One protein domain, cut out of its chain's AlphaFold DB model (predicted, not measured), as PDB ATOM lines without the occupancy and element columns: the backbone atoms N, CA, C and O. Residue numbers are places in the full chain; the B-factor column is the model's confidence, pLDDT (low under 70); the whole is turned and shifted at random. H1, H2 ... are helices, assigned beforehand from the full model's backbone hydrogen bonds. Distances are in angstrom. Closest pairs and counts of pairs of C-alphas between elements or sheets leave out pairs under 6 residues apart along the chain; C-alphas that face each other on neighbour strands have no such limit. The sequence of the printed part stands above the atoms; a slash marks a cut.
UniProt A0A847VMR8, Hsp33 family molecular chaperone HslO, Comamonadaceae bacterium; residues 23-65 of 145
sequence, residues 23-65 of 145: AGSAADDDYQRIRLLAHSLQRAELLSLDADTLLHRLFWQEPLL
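AT A GLANCE: This is residues 23 to 65 of the 145 residues of the protein "Hsp33 family molecular chaperone HslO" of Comamonadaceae bacterium (UniProt A0A847VMR8). The model is an open hook of three helices: the long helix H1 leads into a turn made by the short helix H2, and H3 folds back from there to pack on the last part of H1. Residues 23 to 33 of H1 stick out as a free arm, and a tail without a named element, residues 60 to 65, follows H3. The printed part has 43 residues with three named helices, in the order H1, H2, H3, and no named strand; the class is all helix. The whole is loose, with a radius of gyration of the C-alphas of 12.0 A, and elongated, with spans of 37 by 20 by 12 A.

IN THESE COORDINATES: H1 holds residues 23 to 39 and is 23.9 A long from first to last C-alpha; C-alpha 23 stands at (16.744, -10.779, -3.005). H2 holds residues 43 to 48, 8.7 A, and ends with C-alpha 48 at (12.844, 1.964, 32.195). H3 holds residues 51 to 59, 11.7 A, and ends with C-alpha 59 at (9.102, -2.054, 15.301).

HOW THE PARTS SIT: H1 touches H3 with residues 34 to 38 alone; the closest C-alphas are those of Leu 37 and Leu 58, 5.8 A apart. The two helices run opposite ways at a steep tilt of 53 degrees. H1 and H2 are apart. H2 and H3 are close but not clearly touching, the closest C-alphas being those of Leu 46 and Leu 54 at 7.4 A. They run opposite ways at a steep tilt of 40 degrees. In H1, H2 and H3 every O i to N i+4 pair is within hydrogen-bond range.

THE WHOLE: The two C-alphas farthest apart are those of Ala 23 and Ser 48, 37.6 A. The printed part has no cut, and the links from H1 to H2 and from H2 to H3 are tight. Residues 23 to 33 and 47 to 52 stand free. The mean pLDDT of the printed part is 89.1, and residues 23 to 27 are under 70.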
ATOM      1  N   ALA A  23      16.880 -10.713  -4.467       53.25
ATOM      2  CA  ALA A  23      16.744 -10.779  -3.005       53.25
ATOM      3  C   ALA A  23      17.971 -10.248  -2.244       53.25
ATOM      4  O   ALA A  23      17.867  -9.960  -1.054       53.25
ATOM      5  N   GLY A  24      19.126 -10.117  -2.907       55.09
ATOM      6  CA  GLY A  24      20.353  -9.610  -2.288       55.09
ATOM      7  C   GLY A  24      20.242  -8.143  -1.866       55.09
ATOM      8  O   GLY A  24      20.617  -7.813  -0.747       55.09
ATOM      9  N   SER A  25      19.672  -7.289  -2.725       59.38
ATOM     10  CA  SER A  25      19.500  -5.856  -2.437       59.38
ATOM     11  C   SER A  25      18.369  -5.616  -1.440       59.38
ATOM     12  O   SER A  25      18.574  -4.944  -0.436       59.38
ATOM     13  N   ALA A  26      17.199  -6.226  -1.656       61.75
ATOM     14  CA  ALA A  26      16.040  -6.027  -0.785       61.75
ATOM     15  C   ALA A  26      16.270  -6.556   0.647       61.75
ATOM     16  O   ALA A  26      15.913  -5.895   1.617       61.75
ATOM     17  N   ALA A  27      16.925  -7.714   0.810       62.66
ATOM     18  CA  ALA A  27      17.231  -8.249   2.141       62.66
ATOM     19  C   ALA A  27      18.354  -7.480   2.864       62.66
ATOM     20  O   ALA A  27      18.424  -7.497   4.100       62.66
ATOM     21  N   ASP A  28      19.256  -6.834   2.120       72.12
ATOM     22  CA  ASP A  28      20.219  -5.892   2.692       72.12
ATOM     23  C   ASP A  28      19.507  -4.612   3.160       72.12
ATOM     24  O   ASP A  28      19.781  -4.147   4.271       72.12
ATOM     25  N   ASP A  29      18.540  -4.111   2.389       80.44
ATOM     26  CA  ASP A  29      17.733  -2.933   2.730       80.44
ATOM     27  C   ASP A  29      16.872  -3.166   3.988       80.44
ATOM     28  O   ASP A  29      16.864  -2.333   4.901       80.44
ATOM     29  N   ASP A  30      16.229  -4.332   4.114       86.75
ATOM     30  CA  ASP A  30      15.440  -4.700   5.301       86.75
ATOM     31  C   ASP A  30      16.309  -4.758   6.564       86.75
ATOM     32  O   ASP A  30      15.966  -4.213   7.620       86.75
ATOM     33  N   TYR A  31      17.488  -5.379   6.469       87.75
ATOM     34  CA  TYR A  31      18.416  -5.438   7.594       87.75
ATOM     35  C   TYR A  31      18.929  -4.045   7.980       87.75
ATOM     36  O   TYR A  31      19.034  -3.735   9.172       87.75
ATOM     37  N   GLN A  32      19.222  -3.185   7.000       90.06
ATOM     38  CA  GLN A  32      19.592  -1.793   7.256       90.06
ATOM     39  C   GLN A  32      18.469  -1.032   7.968       90.06
ATOM     40  O   GLN A  32      18.736  -0.352   8.961       90.06
ATOM     41  N   ARG A  33      17.214  -1.201   7.539       91.44
ATOM     42  CA  ARG A  33      16.045  -0.586   8.178       91.44
ATOM     43  C   ARG A  33      15.898  -1.015   9.639       91.44
ATOM     44  O   ARG A  33      15.840  -0.155  10.519       91.44
ATOM     45  N   ILE A  34      15.920  -2.319   9.928       92.94
ATOM     46  CA  ILE A  34      15.829  -2.839  11.306       92.94
ATOM     47  C   ILE A  34      16.982  -2.323  12.174       92.94
ATOM     48  O   ILE A  34      16.780  -1.960  13.337       92.94
ATOM     49  N   ARG A  35      18.194  -2.233  11.615       93.25
ATOM     50  CA  ARG A  35      19.344  -1.646  12.312       93.25
ATOM     51  C   ARG A  35      19.143  -0.172  12.642       93.25
ATOM     52  O   ARG A  35      19.463   0.217  13.761       93.25
ATOM     53  N   LEU A  36      18.640   0.632  11.706       93.81
ATOM     54  CA  LEU A  36      18.386   2.059  11.926       93.81
ATOM     55  C   LEU A  36      17.342   2.273  13.027       93.81
ATOM     56  O   LEU A  36      17.571   3.075  13.933       93.81
ATOM     57  N   LEU A  37      16.248   1.504  13.002       95.00
ATOM     58  CA  LEU A  37      15.226   1.535  14.050       95.00
ATOM     59  C   LEU A  37      15.834   1.199  15.414       95.00
ATOM     60  O   LEU A  37      15.727   1.987  16.350       95.00
ATOM     61  N   ALA A  38      16.563   0.091  15.521       94.75
ATOM     62  CA  ALA A  38      17.192  -0.311  16.773       94.75
ATOM     63  C   ALA A  38      18.289   0.654  17.257       94.75
ATOM     64  O   ALA A  38      18.484   0.795  18.461       94.75
ATOM     65  N   HIS A  39      18.995   1.333  16.348       95.12
ATOM     66  CA  HIS A  39      19.992   2.348  16.700       95.12
ATOM     67  C   HIS A  39      19.356   3.596  17.333       95.12
ATOM     68  O   HIS A  39      20.021   4.318  18.072       95.12
ATOM     69  N   SER A  40      18.069   3.856  17.080       95.94
ATOM     70  CA  SER A  40      17.340   4.958  17.724       95.94
ATOM     71  C   SER A  40      17.016   4.708  19.206       95.94
ATOM     72  O   SER A  40      16.595   5.634  19.901       95.94
ATOM     73  N   LEU A  41      17.232   3.482  19.705       96.31
ATOM     74  CA  LEU A  41      17.000   3.118  21.101       96.31
ATOM     75  C   LEU A  41      17.932   3.889  22.041       96.31
ATOM     76  O   LEU A  41      19.158   3.786  21.962       96.31
ATOM     77  N   GLN A  42      17.350   4.593  23.005       96.69
ATOM     78  CA  GLN A  42      18.093   5.303  24.034       96.69
ATOM     79  C   GLN A  42      18.299   4.430  25.274       96.69
ATOM     80  O   GLN A  42      17.477   3.588  25.637       96.69
ATOM     81  N   ARG A  43      19.396   4.685  25.997       97.19
ATOM     82  CA  ARG A  43      19.729   3.971  27.241       97.19
ATOM     83  C   ARG A  43      18.630   4.084  28.298       97.19
ATOM     84  O   ARG A  43      18.343   3.104  28.972       97.19
ATOM     85  N   ALA A  44      18.050   5.274  28.453       97.38
ATOM     86  CA  ALA A  44      17.006   5.510  29.447       97.38
ATOM     87  C   ALA A  44      15.776   4.636  29.179       97.38
ATOM     88  O   ALA A  44      15.211   4.065  30.104       97.38
ATOM     89  N   GLU A  45      15.412   4.469  27.912       96.75
ATOM     90  CA  GLU A  45      14.259   3.678  27.487       96.75
ATOM     91  C   GLU A  45      14.511   2.191  27.723       96.75
ATOM     92  O   GLU A  45      13.659   1.517  28.285       96.75
ATOM     93  N   LEU A  46      15.712   1.701  27.392       95.25
ATOM     94  CA  LEU A  46      16.102   0.306  27.627       95.25
ATOM     95  C   LEU A  46      16.060  -0.092  29.113       95.25
ATOM     96  O   LEU A  46      15.813  -1.250  29.428       95.25
ATOM     97  N   LEU A  47      16.339   0.850  30.016       96.38
ATOM     98  CA  LEU A  47      16.378   0.593  31.459       96.38
ATOM     99  C   LEU A  47      15.038   0.828  32.166       96.38
ATOM    100  O   LEU A  47      14.889   0.391  33.303       96.38
ATOM    101  N   SER A  48      14.095   1.541  31.543       96.94
ATOM    102  CA  SER A  48      12.844   1.964  32.195       96.94
ATOM    103  C   SER A  48      11.584   1.349  31.599       96.94
ATOM    104  O   SER A  48      10.607   1.173  32.323       96.94
ATOM    105  N   LEU A  49      11.586   1.028  30.307       97.25
ATOM    106  CA  LEU A  49      10.434   0.458  29.620       97.25
ATOM    107  C   LEU A  49      10.493  -1.070  29.634       97.25
ATOM    108  O   LEU A  49      11.567  -1.672  29.577       97.25
ATOM    109  N   ASP A  50       9.324  -1.705  29.671       94.75
ATOM    110  CA  ASP A  50       9.219  -3.146  29.479       94.75
ATOM    111  C   ASP A  50       9.479  -3.540  28.011       94.75
ATOM    112  O   ASP A  50       9.421  -2.724  27.084       94.75
ATOM    113  N   ALA A  51       9.768  -4.825  27.797       93.19
ATOM    114  CA  ALA A  51      10.134  -5.338  26.484       93.19
ATOM    115  C   ALA A  51       9.014  -5.199  25.436       93.19
ATOM    116  O   ALA A  51       9.322  -4.959  24.271       93.19
ATOM    117  N   ASP A  52       7.735  -5.336  25.807       93.38
ATOM    118  CA  ASP A  52       6.620  -5.223  24.856       93.38
ATOM    119  C   ASP A  52       6.460  -3.778  24.380       93.38
ATOM    120  O   ASP A  52       6.390  -3.525  23.174       93.38
ATOM    121  N   THR A  53       6.520  -2.822  25.309       95.88
ATOM    122  CA  THR A  53       6.496  -1.390  24.992       95.88
ATOM    123  C   THR A  53       7.673  -0.987  24.100       95.88
ATOM    124  O   THR A  53       7.485  -0.271  23.112       95.88
ATOM    125  N   LEU A  54       8.887  -1.468  24.398       96.00
ATOM    126  CA  LEU A  54      10.078  -1.198  23.584       96.00
ATOM    127  C   LEU A  54       9.957  -1.759  22.168       96.00
ATOM    128  O   LEU A  54      10.236  -1.046  21.202       96.00
ATOM    129  N   LEU A  55       9.544  -3.021  22.040       94.88
ATOM    130  CA  LEU A  55       9.409  -3.685  20.746       94.88
ATOM    131  C   LEU A  55       8.338  -3.019  19.888       94.88
ATOM    132  O   LEU A  55       8.599  -2.740  18.720       94.88
ATOM    133  N   HIS A  56       7.177  -2.701  20.466       94.88
ATOM    134  CA  HIS A  56       6.135  -1.975  19.749       94.88
ATOM    135  C   HIS A  56       6.654  -0.611  19.289       94.88
ATOM    136  O   HIS A  56       6.582  -0.284  18.112       94.88
ATOM    137  N   ARG A  57       7.268   0.179  20.173       95.88
ATOM    138  CA  ARG A  57       7.783   1.500  19.799       95.88
ATOM    139  C   ARG A  57       8.813   1.444  18.660       95.88
ATOM    140  O   ARG A  57       8.756   2.280  17.761       95.88
ATOM    141  N   LEU A  58       9.755   0.498  18.706       95.88
ATOM    142  CA  LEU A  58      10.823   0.390  17.707       95.88
ATOM    143  C   LEU A  58      10.342  -0.220  16.384       95.88
ATOM    144  O   LEU A  58      10.835   0.176  15.332       95.88
ATOM    145  N   PHE A  59       9.404  -1.168  16.427       95.38
ATOM    146  CA  PHE A  59       9.102  -2.054  15.301       95.38
ATOM    147  C   PHE A  59       7.597  -2.208  15.016       95.38
ATOM    148  O   PHE A  59       7.187  -3.212  14.449       95.38
ATOM    149  N   TRP A  60       6.751  -1.236  15.377       94.44
ATOM    150  CA  TRP A  60       5.289  -1.331  15.192       94.44
ATOM    151  C   TRP A  60       4.824  -1.577  13.745       94.44
ATOM    152  O   TRP A  60       3.719  -2.072  13.547       94.44
ATOM    153  N   GLN A  61       5.627  -1.206  12.740       93.50
ATOM    154  CA  GLN A  61       5.318  -1.446  11.321       93.50
ATOM    155  C   GLN A  61       5.803  -2.812  10.823       93.50
ATOM    156  O   GLN A  61       5.510  -3.180   9.689       93.50
ATOM    157  N   GLU A  62       6.564  -3.544  11.635       91.38
ATOM    158  CA  GLU A  62       7.238  -4.771  11.228       91.38
ATOM    159  C   GLU A  62       6.467  -6.006  11.728       91.38
ATOM    160  O   GLU A  62       5.899  -5.988  12.825       91.38
ATOM    161  N   PRO A  63       6.451  -7.116  10.971       89.12
ATOM    162  CA  PRO A  63       5.885  -8.369  11.451       89.12
ATOM    163  C   PRO A  63       6.768  -8.953  12.565       89.12
ATOM    164  O   PRO A  63       7.887  -9.406  12.323       89.12
ATOM    165  N   LEU A  64       6.261  -8.960  13.801       90.25
ATOM    166  CA  LEU A  64       6.997  -9.425  14.979       90.25
ATOM    167  C   LEU A  64       6.486 -10.780  15.471       90.25
ATOM    168  O   LEU A  64       5.317 -10.933  15.817       90.25
ATOM    169  N   LEU A  65       7.405 -11.738  15.599       91.19
ATOM    170  CA  LEU A  65       7.197 -12.958  16.372       91.19
ATOM    171  C   LEU A  65       8.047 -12.892  17.642       91.19
ATOM    172  O   LEU A  65       9.275 -12.833  17.576       91.19
TER     173      LEU A  65